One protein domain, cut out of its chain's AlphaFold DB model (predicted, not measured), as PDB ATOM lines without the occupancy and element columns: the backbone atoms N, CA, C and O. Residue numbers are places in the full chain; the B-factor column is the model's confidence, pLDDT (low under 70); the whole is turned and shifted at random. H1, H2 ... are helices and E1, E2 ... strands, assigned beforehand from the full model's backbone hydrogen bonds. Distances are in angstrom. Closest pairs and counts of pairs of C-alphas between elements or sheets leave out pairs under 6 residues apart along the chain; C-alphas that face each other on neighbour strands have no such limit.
ATOM      1  N   CYS A 178     163.555 226.136 226.731       90.94
ATOM      2  CA  CYS A 178     164.405 227.312 226.564       90.94
ATOM      3  C   CYS A 178     165.844 226.911 226.215       90.94
ATOM      4  O   CYS A 178     166.504 227.581 225.414       90.94
ATOM      5  N   VAL A 179     166.348 225.812 226.786       92.75
ATOM      6  CA  VAL A 179     167.634 225.216 226.380       92.75
ATOM      7  C   VAL A 179     167.548 224.719 224.938       92.75
ATOM      8  O   VAL A 179     168.407 225.065 224.123       92.75
ATOM      9  N   TRP A 180     166.489 223.975 224.605       94.81
ATOM     10  CA  TRP A 180     166.250 223.496 223.244       94.81
ATOM     11  C   TRP A 180     166.148 224.647 222.238       94.81
ATOM     12  O   TRP A 180     166.847 224.625 221.229       94.81
ATOM     13  N   ALA A 181     165.356 225.683 222.525       95.06
ATOM     14  CA  ALA A 181     165.131 226.801 221.612       95.06
ATOM     15  C   ALA A 181     166.426 227.546 221.277       95.06
ATOM     16  O   ALA A 181     166.668 227.864 220.114       95.06
ATOM     17  N   ARG A 182     167.301 227.771 222.269       94.19
ATOM     18  CA  ARG A 182     168.613 228.394 222.038       94.19
ATOM     19  C   ARG A 182     169.477 227.553 221.101       94.19
ATOM     20  O   ARG A 182     170.002 228.094 220.131       94.19
ATOM     21  N   ALA A 183     169.592 226.250 221.357       95.00
ATOM     22  CA  ALA A 183     170.364 225.348 220.505       95.00
ATOM     23  C   ALA A 183     169.769 225.255 219.088       95.00
ATOM     24  O   ALA A 183     170.499 225.327 218.099       95.00
ATOM     25  N   PHE A 184     168.440 225.165 218.985       96.31
ATOM     26  CA  PHE A 184     167.709 225.104 217.723       96.31
ATOM     27  C   PHE A 184     167.915 226.369 216.885       96.31
ATOM     28  O   PHE A 184     168.251 226.276 215.707       96.31
ATOM     29  N   MET A 185     167.790 227.556 217.486       95.75
ATOM     30  CA  MET A 185     168.009 228.828 216.788       95.75
ATOM     31  C   MET A 185     169.472 229.017 216.375       95.75
ATOM     32  O   MET A 185     169.719 229.440 215.250       95.75
ATOM     33  N   GLN A 186     170.438 228.651 217.226       95.56
ATOM     34  CA  GLN A 186     171.868 228.697 216.886       95.56
ATOM     35  C   GLN A 186     172.218 227.766 215.721       95.56
ATOM     36  O   GLN A 186     172.993 228.132 214.838       95.56
ATOM     37  N   GLN A 187     171.655 226.557 215.701       96.31
ATOM     38  CA  GLN A 187     171.851 225.630 214.593       96.31
ATOM     39  C   GLN A 187     171.140 226.119 213.326       96.31
ATOM     40  O   GLN A 187     171.707 226.048 212.235       96.31
ATOM     41  N   GLY A 188     169.931 226.660 213.474       96.31
ATOM     42  CA  GLY A 188     169.166 227.258 212.387       96.31
ATOM     43  C   GLY A 188     169.921 228.403 211.719       96.31
ATOM     44  O   GLY A 188     170.013 228.429 210.498       96.31
ATOM     45  N   GLU A 189     170.545 229.284 212.504       95.69
ATOM     46  CA  GLU A 189     171.361 230.405 212.022       95.69
ATOM     47  C   GLU A 189     172.476 229.974 211.061       95.69
ATOM     48  O   GLU A 189     172.689 230.599 210.019       95.69
ATOM     49  N   LYS A 190     173.174 228.880 211.392       96.06
ATOM     50  CA  LYS A 190     174.250 228.323 210.558       96.06
ATOM     51  C   LYS A 190     173.729 227.832 209.208       96.06
ATOM     52  O   LYS A 190     174.441 227.934 208.214       96.06
ATOM     53  N   ASN A 191     172.488 227.356 209.181       96.31
ATOM     54  CA  ASN A 191     171.862 226.724 208.024       96.31
ATOM     55  C   ASN A 191     170.997 227.685 207.188       96.31
ATOM     56  O   ASN A 191     170.457 227.269 206.167       96.31
ATOM     57  N   MET A 192     170.833 228.949 207.600       96.94
ATOM     58  CA  MET A 192     170.023 229.904 206.838       96.94
ATOM     59  C   MET A 192     170.642 230.206 205.477       96.94
ATOM     60  O   MET A 192     171.857 230.373 205.359       96.94
ATOM     61  N   LEU A 193     169.807 230.393 204.468       95.56
ATOM     62  CA  LEU A 193     170.236 230.800 203.135       95.56
ATOM     63  C   LEU A 193     169.873 232.261 202.902       95.56
ATOM     64  O   LEU A 193     168.919 232.756 203.501       95.56
ATOM     65  N   SER A 194     170.647 232.949 202.065       94.00
ATOM     66  CA  SER A 194     170.274 234.285 201.599       94.00
ATOM     67  C   SER A 194     168.953 234.214 200.846       94.00
ATOM     68  O   SER A 194     168.729 233.274 200.082       94.00
ATOM     69  N   VAL A 195     168.087 235.192 201.077       91.19
ATOM     70  CA  VAL A 195     166.802 235.302 200.389       91.19
ATOM     71  C   VAL A 195     166.670 236.683 199.772       91.19
ATOM     72  O   VAL A 195     167.079 237.677 200.366       91.19
ATOM     73  N   GLU A 196     166.102 236.721 198.576       81.88
ATOM     74  CA  GLU A 196     165.663 237.944 197.916       81.88
ATOM     75  C   GLU A 196     164.132 237.981 198.027       81.88
ATOM     76  O   GLU A 196     163.474 236.958 197.832       81.88
ATOM     77  N   ASP A 197     163.583 239.131 198.420       73.12
ATOM     78  CA  ASP A 197     162.145 239.435 198.405       73.12
ATOM     79  C   ASP A 197     161.230 238.446 199.159       73.12
ATOM     80  O   ASP A 197     160.327 237.810 198.608       73.12
ATOM     81  N   LEU A 198     161.425 238.339 200.482       83.31
ATOM     82  CA  LEU A 198     160.488 237.629 201.361       83.31
ATOM     83  C   LEU A 198     159.319 238.546 201.778       83.31
ATOM     84  O   LEU A 198     159.347 239.181 202.833       83.31
ATOM     85  N   ASP A 199     158.272 238.587 200.953       81.12
ATOM     86  CA  ASP A 199     157.078 239.404 201.196       81.12
ATOM     87  C   ASP A 199     156.039 238.754 202.125       81.12
ATOM     88  O   ASP A 199     155.970 237.534 202.306       81.12
ATOM     89  N   GLY A 200     155.179 239.597 202.711       85.75
ATOM     90  CA  GLY A 200     154.033 239.152 203.515       85.75
ATOM     91  C   GLY A 200     154.420 238.464 204.828       85.75
ATOM     92  O   GLY A 200     153.660 237.645 205.352       85.75
ATOM     93  N   VAL A 201     155.612 238.775 205.338       91.38
ATOM     94  CA  VAL A 201     156.183 238.153 206.530       91.38
ATOM     95  C   VAL A 201     155.740 238.880 207.794       91.38
ATOM     96  O   VAL A 201     155.690 240.106 207.852       91.38
ATOM     97  N   GLU A 202     155.473 238.107 208.839       94.19
ATOM     98  CA  GLU A 202     155.293 238.584 210.203       94.19
ATOM     99  C   GLU A 202     156.353 237.950 211.106       94.19
ATOM    100  O   GLU A 202     156.634 236.756 211.009       94.19
ATOM    101  N   LEU A 203     156.910 238.735 212.023       94.00
ATOM    102  CA  LEU A 203     157.883 238.311 213.022       94.00
ATOM    103  C   LEU A 203     157.198 238.077 214.365       94.00
ATOM    104  O   LEU A 203     156.303 238.830 214.758       94.00
ATOM    105  N   PHE A 204     157.623 237.044 215.086       93.88
ATOM    106  CA  PHE A 204     157.144 236.771 216.433       93.88
ATOM    107  C   PHE A 204     157.996 237.522 217.451       93.88
ATOM    108  O   PHE A 204     159.078 237.080 217.829       93.88
ATOM    109  N   LEU A 205     157.493 238.667 217.902       90.19
ATOM    110  CA  LEU A 205     158.198 239.564 218.810       90.19
ATOM    111  C   LEU A 205     157.320 239.855 220.019       90.19
ATOM    112  O   LEU A 205     156.145 240.196 219.867       90.19
ATOM    113  N   ALA A 206     157.892 239.736 221.220       86.94
ATOM    114  CA  ALA A 206     157.203 240.008 222.481       86.94
ATOM    115  C   ALA A 206     155.841 239.287 222.609       86.94
ATOM    116  O   ALA A 206     154.863 239.858 223.087       86.94
ATOM    117  N   GLY A 207     155.761 238.032 222.156       87.06
ATOM    118  CA  GLY A 207     154.554 237.204 222.265       87.06
ATOM    119  C   GLY A 207     153.470 237.441 221.208       87.06
ATOM    120  O   GLY A 207     152.396 236.832 221.304       87.06
ATOM    121  N   ARG A 208     153.719 238.284 220.199       90.31
ATOM    122  CA  ARG A 208     152.761 238.613 219.131       90.31
ATOM    123  C   ARG A 208     153.417 238.614 217.750       90.31
ATOM    124  O   ARG A 208     154.610 238.867 217.620       90.31
ATOM    125  N   TRP A 209     152.612 238.336 216.730       92.12
ATOM    126  CA  TRP A 209     153.006 238.434 215.325       92.12
ATOM    127  C   TRP A 209     152.896 239.887 214.858       92.12
ATOM    128  O   TRP A 209     151.880 240.528 215.125       92.12
ATOM    129  N   GLN A 210     153.949 240.417 214.234       91.25
ATOM    130  CA  GLN A 210     154.049 241.826 213.834       91.25
ATOM    131  C   GLN A 210     154.765 241.946 212.480       91.25
ATOM    132  O   GLN A 210     155.736 241.220 212.261       91.25
ATOM    133  N   PRO A 211     154.359 242.850 211.575       89.06
ATOM    134  CA  PRO A 211     155.094 243.081 210.334       89.06
ATOM    135  C   PRO A 211     156.469 243.732 210.606       89.06
ATOM    136  O   PRO A 211     156.566 244.588 211.491       89.06
ATOM    137  N   PRO A 212     157.523 243.405 209.829       82.88
ATOM    138  CA  PRO A 212     158.846 244.021 209.970       82.88
ATOM    139  C   PRO A 212     158.840 245.544 209.784       82.88
ATOM    140  O   PRO A 212     159.578 246.254 210.458       82.88
ATOM    141  N   GLY A 213     157.979 246.055 208.895       74.44
ATOM    142  CA  GLY A 213     157.929 247.469 208.509       74.44
ATOM    143  C   GLY A 213     157.426 248.447 209.578       74.44
ATOM    144  O   GLY A 213     157.311 249.627 209.281       74.44
ATOM    145  N   GLY A 214     157.097 247.974 210.785       67.62
ATOM    146  CA  GLY A 214     156.729 248.813 211.934       67.62
ATOM    147  C   GLY A 214     157.802 248.879 213.027       67.62
ATOM    148  O   GLY A 214     157.519 249.345 214.130       67.62
ATOM    149  N   LEU A 215     159.004 248.354 212.770       73.69
ATOM    150  CA  LEU A 215     160.074 248.258 213.759       73.69
ATOM    151  C   LEU A 215     161.016 249.460 213.657       73.69
ATOM    152  O   LEU A 215     161.804 249.559 212.727       73.69
ATOM    153  N   THR A 216     161.000 250.327 214.672       68.56
ATOM    154  CA  THR A 216     161.921 251.478 214.776       68.56
ATOM    155  C   THR A 216     163.390 251.065 214.868       68.56
ATOM    156  O   THR A 216     164.275 251.835 214.502       68.56
ATOM    157  N   LYS A 217     163.666 249.853 215.364       73.75
ATOM    158  CA  LYS A 217     164.986 249.214 215.335       73.75
ATOM    159  C   LYS A 217     164.828 247.726 215.017       73.75
ATOM    160  O   LYS A 217     164.018 247.070 215.680       73.75
ATOM    161  N   PRO A 218     165.598 247.168 214.064       74.88
ATOM    162  CA  PRO A 218     165.574 245.737 213.804       74.88
ATOM    163  C   PRO A 218     166.007 244.971 215.063       74.88
ATOM    164  O   PRO A 218     167.048 245.296 215.641       74.88
ATOM    165  N   PRO A 219     165.239 243.963 215.514       81.19
ATOM    166  CA  PRO A 219     165.647 243.123 216.627       81.19
ATOM    167  C   PRO A 219     166.953 242.404 216.285       81.19
ATOM    168  O   PRO A 219     167.143 241.899 215.176       81.19
ATOM    169  N   HIS A 220     167.862 242.361 217.254       81.81
ATOM    170  CA  HIS A 220     169.128 241.659 217.100       81.81
ATOM    171  C   HIS A 220     168.926 240.140 217.145       81.81
ATOM    172  O   HIS A 220     168.127 239.623 217.927       81.81
ATOM    173  N   GLY A 221     169.716 239.425 216.343       88.25
ATOM    174  CA  GLY A 221     169.743 237.963 216.327       88.25
ATOM    175  C   GLY A 221     168.663 237.326 215.451       88.25
ATOM    176  O   GLY A 221     167.967 237.997 214.689       88.25
ATOM    177  N   VAL A 222     168.570 236.002 215.547       93.75
ATOM    178  CA  VAL A 222     167.602 235.191 214.803       93.75
ATOM    179  C   VAL A 222     166.186 235.448 215.307       93.75
ATOM    180  O   VAL A 222     165.947 235.437 216.510       93.75
ATOM    181  N   GLN A 223     165.245 235.631 214.383       94.81
ATOM    182  CA  GLN A 223     163.827 235.826 214.672       94.81
ATOM    183  C   GLN A 223     162.998 234.662 214.139       94.81
ATOM    184  O   GLN A 223     163.332 234.068 213.116       94.81
ATOM    185  N   LEU A 224     161.895 234.356 214.818       96.81
ATOM    186  CA  LEU A 224     160.861 233.471 214.291       96.81
ATOM    187  C   LEU A 224     159.949 234.281 213.365       96.81
ATOM    188  O   LEU A 224     159.434 235.324 213.770       96.81
ATOM    189  N   TYR A 225     159.713 233.783 212.158       95.75
ATOM    190  CA  TYR A 225     158.793 234.377 211.201       95.75
ATOM    191  C   TYR A 225     157.669 233.415 210.811       95.75
ATOM    192  O   TYR A 225     157.772 232.192 210.954       95.75
ATOM    193  N   ARG A 226     156.584 233.987 210.289       95.69
ATOM    194  CA  ARG A 226     155.584 233.271 209.499       95.69
ATOM    195  C   ARG A 226     155.217 234.073 208.259       95.69
ATOM    196  O   ARG A 226     155.301 235.298 208.277       95.69
ATOM    197  N   ARG A 227     154.747 233.395 207.220       93.19
ATOM    198  CA  ARG A 227     154.112 234.033 206.059       93.19
ATOM    199  C   ARG A 227     152.902 233.236 205.606       93.19
ATOM    200  O   ARG A 227     152.845 232.019 205.795       93.19
ATOM    201  N   LYS A 228     151.925 233.927 205.028       91.38
ATOM    202  CA  LYS A 228     150.740 233.284 204.452       91.38
ATOM    203  C   LYS A 228     151.122 232.610 203.139       91.38
ATOM    204  O   LYS A 228     151.764 233.224 202.296       91.38
ATOM    205  N   VAL A 229     150.708 231.363 202.971       90.19
ATOM    206  CA  VAL A 229     150.927 230.571 201.755       90.19
ATOM    207  C   VAL A 229     149.637 229.856 201.367       90.19
ATOM    208  O   VAL A 229     148.762 229.644 202.208       90.19
ATOM    209  N   LEU A 230     149.518 229.467 200.102       88.19
ATOM    210  CA  LEU A 230     148.440 228.602 199.630       88.19
ATOM    211  C   LEU A 230     148.996 227.194 199.434       88.19
ATOM    212  O   LEU A 230     149.871 226.984 198.598       88.19
ATOM    213  N   ILE A 231     148.482 226.228 200.192       80.50
ATOM    214  CA  ILE A 231     148.809 224.809 200.022       80.50
ATOM    215  C   ILE A 231     147.580 224.152 199.406       80.50
ATOM    216  O   ILE A 231     146.530 224.091 200.042       80.50
ATOM    217  N   HIS A 232     147.681 223.721 198.147       84.38
ATOM    218  CA  HIS A 232     146.555 223.158 197.382       84.38
ATOM    219  C   HIS A 232     145.295 224.049 197.402       84.38
ATOM    220  O   HIS A 232     144.179 223.568 197.573       84.38
ATOM    221  N   GLY A 233     145.476 225.369 197.291       80.56
ATOM    222  CA  GLY A 233     144.379 226.345 197.323       80.56
ATOM    223  C   GLY A 233     143.824 226.657 198.719       80.56
ATOM    224  O   GLY A 233     142.977 227.536 198.843       80.56
ATOM    225  N   THR A 234     144.324 226.004 199.772       81.62
ATOM    226  CA  THR A 234     143.913 226.278 201.155       81.62
ATOM    227  C   THR A 234     144.890 227.255 201.818       81.62
ATOM    228  O   THR A 234     146.102 227.006 201.799       81.62
ATOM    229  N   PRO A 235     144.404 228.361 202.416       84.00
ATOM    230  CA  PRO A 235     145.239 229.275 203.185       84.00
ATOM    231  C   PRO A 235     145.945 228.558 204.337       84.00
ATOM    232  O   PRO A 235     145.320 227.934 205.189       84.00
ATOM    233  N   SER A 236     147.266 228.680 204.387       88.06
ATOM    234  CA  SER A 236     148.107 228.139 205.449       88.06
ATOM    235  C   SER A 236     149.194 229.144 205.828       88.06
ATOM    236  O   SER A 236     149.305 230.227 205.252       88.06
ATOM    237  N   HIS A 237     149.983 228.798 206.840       91.00
ATOM    238  CA  HIS A 237     151.152 229.570 207.234       91.00
ATOM    239  C   HIS A 237     152.395 228.694 207.138       91.00
ATOM    240  O   HIS A 237     152.443 227.617 207.736       91.00
ATOM    241  N   GLU A 238     153.395 229.189 206.418       94.31
ATOM    242  CA  GLU A 238     154.761 228.683 206.480       94.31
ATOM    243  C   GLU A 238     155.475 229.380 207.640       94.31
ATOM    244  O   GLU A 238     155.284 230.580 207.853       94.31
ATOM    245  N   TYR A 239     156.274 228.628 208.393       96.69
ATOM    246  CA  TYR A 239     157.051 229.136 209.517       96.69
ATOM    247  C   TYR A 239     158.536 228.971 209.230       96.69
ATOM    248  O   TYR A 239     158.949 228.018 208.571       96.69
ATOM    249  N   GLY A 240     159.347 229.871 209.769       97.12
ATOM    250  CA  GLY A 240     160.788 229.784 209.610       97.12
ATOM    251  C   GLY A 240     161.550 230.661 210.585       97.12
ATOM    252  O   GLY A 240     160.976 231.412 211.370       97.12
ATOM    253  N   LEU A 241     162.866 230.557 210.531       97.50
ATOM    254  CA  LEU A 241     163.795 231.437 211.214       97.50
ATOM    255  C   LEU A 241     164.375 232.427 210.209       97.50
ATOM    256  O   LEU A 241     164.637 232.052 209.069       97.50
ATOM    257  N   CYS A 242     164.612 233.667 210.618       95.25
ATOM    258  CA  CYS A 242     165.236 234.663 209.759       95.25
ATOM    259  C   CYS A 242     166.240 235.551 210.493       95.25
ATOM    260  O   CYS A 242     166.224 235.667 211.721       95.25
ATOM    261  N   ARG A 243     167.118 236.191 209.718       93.00
ATOM    262  CA  ARG A 243     167.977 237.287 210.160       93.00
ATOM    263  C   ARG A 243     167.617 238.545 209.384       93.00
ATOM    264  O   ARG A 243     167.452 238.503 208.166       93.00
ATOM    265  N   LEU A 244     167.515 239.651 210.111       89.62
ATOM    266  CA  LEU A 244     167.233 240.960 209.545       89.62
ATOM    267  C   LEU A 244     168.533 241.712 209.271       89.62
ATOM    268  O   LEU A 244     169.453 241.685 210.093       89.62
ATOM    269  N   ARG A 245     168.567 242.435 208.156       85.19
ATOM    270  CA  ARG A 245     169.578 243.446 207.857       85.19
ATOM    271  C   ARG A 245     168.967 244.818 208.113       85.19
ATOM    272  O   ARG A 245     167.864 245.115 207.658       85.19
ATOM    273  N   ALA A 246     169.692 245.656 208.847       74.56
ATOM    274  CA  ALA A 246     169.353 247.067 208.948       74.56
ATOM    275  C   ALA A 246     169.639 247.720 207.590       74.56
ATOM    276  O   ALA A 246     170.800 247.819 207.190       74.56
ATOM    277  N   THR A 247     168.605 248.142 206.870       67.88
ATOM    278  CA  THR A 247     168.777 249.123 205.799       67.88
ATOM    279  C   THR A 247     168.771 250.511 206.438       67.88
ATOM    280  O   THR A 247     168.205 250.696 207.509       67.88
ATOM    281  N   GLY A 248     169.491 251.483 205.870       57.97
ATOM    282  CA  GLY A 248     169.727 252.810 206.472       57.97
ATOM    283  C   GLY A 248     168.486 253.707 206.667       57.97
ATOM    284  O   GLY A 248     168.640 254.923 206.710       57.97
ATOM    285  N   GLY A 249     167.281 253.132 206.759       60.22
ATOM    286  CA  GLY A 249     166.006 253.773 207.088       60.22
ATOM    287  C   GLY A 249     165.221 252.986 208.154       60.22
ATOM    288  O   GLY A 249     165.756 252.095 208.804       60.22
ATOM    289  N   GLU A 250     163.933 253.292 208.337       57.44
ATOM    290  CA  GLU A 250     163.052 252.649 209.341       57.44
ATOM    291  C   GLU A 250     162.576 251.229 208.962       57.44
ATOM    292  O   GLU A 250     161.674 250.681 209.593       57.44
ATOM    293  N   ARG A 251     163.141 250.619 207.912       65.81
ATOM    294  CA  ARG A 251     162.777 249.268 207.466       65.81
ATOM    295  C   ARG A 251     163.877 248.266 207.785       65.81
ATOM    296  O   ARG A 251     165.066 248.548 207.685       65.81
ATOM    297  N   ALA A 252     163.444 247.079 208.189       74.38
ATOM    298  CA  ALA A 252     164.290 245.919 208.385       74.38
ATOM    299  C   ALA A 252     163.939 244.893 207.309       74.38
ATOM    300  O   ALA A 252     162.802 244.415 207.274       74.38
ATOM    301  N   ASP A 253     164.911 244.552 206.468       83.12
ATOM    302  CA  ASP A 253     164.724 243.570 205.401       83.12
ATOM    303  C   ASP A 253     165.246 242.205 205.850       83.12
ATOM    304  O   ASP A 253     166.216 242.103 206.610       83.12
ATOM    305  N   ILE A 254     164.587 241.136 205.407       89.00
ATOM    306  CA  ILE A 254     165.023 239.773 205.708       89.00
ATOM    307  C   ILE A 254     166.177 239.423 204.775       89.00
ATOM    308  O   ILE A 254     166.004 239.331 203.570       89.00
ATOM    309  N   GLU A 255     167.355 239.212 205.352       90.12
ATOM    310  CA  GLU A 255     168.579 238.907 204.612       90.12
ATOM    311  C   GLU A 255     168.744 237.407 204.391       90.12
ATOM    312  O   GLU A 255     169.156 236.950 203.326       90.12
ATOM    313  N   ARG A 256     168.467 236.631 205.441       94.69
ATOM    314  CA  ARG A 256     168.621 235.179 205.443       94.69
ATOM    315  C   ARG A 256     167.423 234.529 206.102       94.69
ATOM    316  O   ARG A 256     166.918 235.051 207.099       94.69
ATOM    317  N   ALA A 257     167.005 233.382 205.585       96.38
ATOM    318  CA  ALA A 257     165.891 232.620 206.130       96.38
ATOM    319  C   ALA A 257     166.125 231.104 206.069       96.38
ATOM    320  O   ALA A 257     166.953 230.599 205.309       96.38
ATOM    321  N   LEU A 258     165.382 230.382 206.905       97.31
ATOM    322  CA  LEU A 258     165.309 228.926 206.951       97.31
ATOM    323  C   LEU A 258     163.878 228.518 207.308       97.31
ATOM    324  O   LEU A 258     163.385 228.898 208.367       97.31
ATOM    325  N   VAL A 259     163.228 227.719 206.464       96.75
ATOM    326  CA  VAL A 259     161.906 227.148 206.769       96.75
ATOM    327  C   VAL A 259     162.047 226.074 207.851       96.75
ATOM    328  O   VAL A 259     162.992 225.286 207.824       96.75
ATOM    329  N   ILE A 260     161.109 226.037 208.800       97.62
ATOM    330  CA  ILE A 260     161.088 225.062 209.902       97.62
ATOM    331  C   ILE A 260     159.731 224.360 210.004       97.62
ATOM    332  O   ILE A 260     158.722 224.845 209.486       97.62
ATOM    333  N   ASP A 261     159.693 223.231 210.716       95.56
ATOM    334  CA  ASP A 261     158.442 222.524 210.985       95.56
ATOM    335  C   ASP A 261     157.473 223.368 211.834       95.56
ATOM    336  O   ASP A 261     157.853 224.131 212.731       95.56
ATOM    337  N   ARG A 262     156.174 223.191 211.582       94.56
ATOM    338  CA  ARG A 262     155.108 223.920 212.278       94.56
ATOM    339  C   ARG A 262     155.099 223.652 213.785       94.56
ATOM    340  O   ARG A 262     154.718 224.542 214.548       94.56
ATOM    341  N   GLN A 263     155.447 222.446 214.233       95.12
ATOM    342  CA  GLN A 263     155.497 222.127 215.660       95.12
ATOM    343  C   GLN A 263     156.709 222.778 216.325       95.12
ATOM    344  O   GLN A 263     156.560 223.319 217.419       95.12
ATOM    345  N   ASP A 264     157.855 222.843 215.646       96.31
ATOM    346  CA  ASP A 264     159.031 223.563 216.150       96.31
ATOM    347  C   ASP A 264     158.756 225.061 216.283       96.31
ATOM    348  O   ASP A 264     159.062 225.659 217.315       96.31
ATOM    349  N   ALA A 265     158.064 225.660 215.312       96.50
ATOM    350  CA  ALA A 265     157.616 227.046 215.420       96.50
ATOM    351  C   ALA A 265     156.721 227.282 216.652       96.50
ATOM    352  O   ALA A 265     156.865 228.289 217.342       96.50
ATOM    353  N   ARG A 266     155.816 226.348 216.973       95.38
ATOM    354  CA  ARG A 266     154.949 226.430 218.167       95.38
ATOM    355  C   ARG A 266     155.721 226.249 219.475       95.38
ATOM    356  O   ARG A 266     155.395 226.920 220.452       95.38
ATOM    357  N   ARG A 267     156.743 225.387 219.501       95.62
ATOM    358  CA  ARG A 267     157.663 225.260 220.647       95.62
ATOM    359  C   ARG A 267     158.436 226.562 220.866       95.62
ATOM    360  O   ARG A 267     158.474 227.070 221.983       95.62
ATOM    361  N   LEU A 268     158.959 227.161 219.791       95.88
ATOM    362  CA  LEU A 268     159.642 228.458 219.848       95.88
ATOM    363  C   LEU A 268     158.730 229.572 220.368       95.88
ATOM    364  O   LEU A 268     159.174 230.388 221.165       95.88
ATOM    365  N   GLN A 269     157.451 229.594 219.985       95.00
ATOM    366  CA  GLN A 269     156.504 230.578 220.522       95.00
ATOM    367  C   GLN A 269     156.376 230.530 222.049       95.00
ATOM    368  O   GLN A 269     156.124 231.575 222.641       95.00
ATOM    369  N   GLY A 270     156.513 229.349 222.663       93.12
ATOM    370  CA  GLY A 270     156.516 229.195 224.119       93.12
ATOM    371  C   GLY A 270     157.844 229.601 224.750       93.12
ATOM    372  O   GLY A 270     157.854 230.319 225.743       93.12
ATOM    373  N   ALA A 271     158.965 229.219 224.135       93.69
ATOM    374  CA  ALA A 271     160.300 229.547 224.638       93.69
ATOM    375  C   ALA A 271     160.715 231.019 224.471       93.69
ATOM    376  O   ALA A 271     161.582 231.487 225.210       93.69
ATOM    377  N   LEU A 272     160.162 231.743 223.493       91.69
ATOM    378  CA  LEU A 272     160.520 233.137 223.237       91.69
ATOM    379  C   LEU A 272     159.825 234.072 224.245       91.69
ATOM    380  O   LEU A 272     158.590 234.101 224.308       91.69
TER     381      LEU A 272
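AT A GLANCE: This is residues 178 to 272 of the 353 residues of an uncharacterized protein of Paraburkholderia sp. BL23I1N1 (UniProt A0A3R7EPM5). Picture a strongly twisted sheet of five antiparallel strands with two helices, H1 and H2, over one face; H1 crosses the strands, H2 runs along them, and the start of H1 meets H2. Long E3, E4 and E5 bend as they go, and the twist from edge to edge is 128 degrees. The printed part has 95 residues, with H1, E1, E2, E3, E4, E5 and H2 in that order along the chain; the sheet's order is E2, E1, E3, E4, E5, and the class is mixed, helices and strands. It is compact, with a radius of gyration of the C-alphas of 12.9 A, and rounded, spanning 37 by 35 by 25 A.

IN THESE COORDINATES: Find C-alpha 178 at (164.405, 227.312, 226.564); from there H1 runs 20.0 A to residue 191. Next come E1, residues 201 to 205, and E2, residues 208 to 210. E3, residues 223 to 231, spans 23.7 A and bends by 54 degrees at residue 228. E4, residues 234 to 246, starts at (143.913, 226.278, 201.155), spans 33.8 A and bends by 67 degrees at residue 241. E5, residues 252 to 260, spans 21.2 A and bends by 68 degrees at residue 255. H2, residues 262 to 271, ends with C-alpha 271 at (160.300, 229.547, 224.638).

HOW THE PARTS SIT: Start in the sheet, where E3, E4 and E5 form a meander, each strand the antiparallel neighbour of the one before. Between E3 and E4, a hairpin, look for N 225 and O 240 at 2.8 A. In the hairpin of E4 and E5, N 241 and O 258 are 2.8 A apart. E1 pairs with E3, with N 204 and O 224 at 2.8 A, and with E2, its hairpin partner, with N 203 and O 210 at 2.8 A. Residues 193 to 194 pair with residues 256 to 257 of E5, antiparallel. The two helices on one face of the sheet give two layers. H1 is on the sheet at a height of 10.1 A and runs across the strands, at 69 degrees to E4 on the local plane; its closest C-alphas to E4 are those of Gly 188 and Leu 241, 6.9 A apart. H2, at a height of 9.3 A, only just runs along the strands, at 29 degrees to E3 on the local plane; the C-alphas of Tyr 239 and Arg 262, the closest of E4 and H2, are 6.2 A apart. H1 touches H2 with residues 178 to 181 alone, at a steep tilt of 53 degrees, opposite ways; their closest C-alphas, Cys 178 and Ala 271, are 5.1 A apart. Every O i to N i+4 pair of H2 is within hydrogen-bond range, and 9 of 10 in H1.

THE WHOLE: The C-alphas farthest apart are those of His 232 and Gly 248, 38.7 A. The printed part has no cut. Look at residues 211 to 222 for the long link, E2 to E3. The mean pLDDT of the printed part is 88.4; residues 214, 216 and 247 to 251 are under 70.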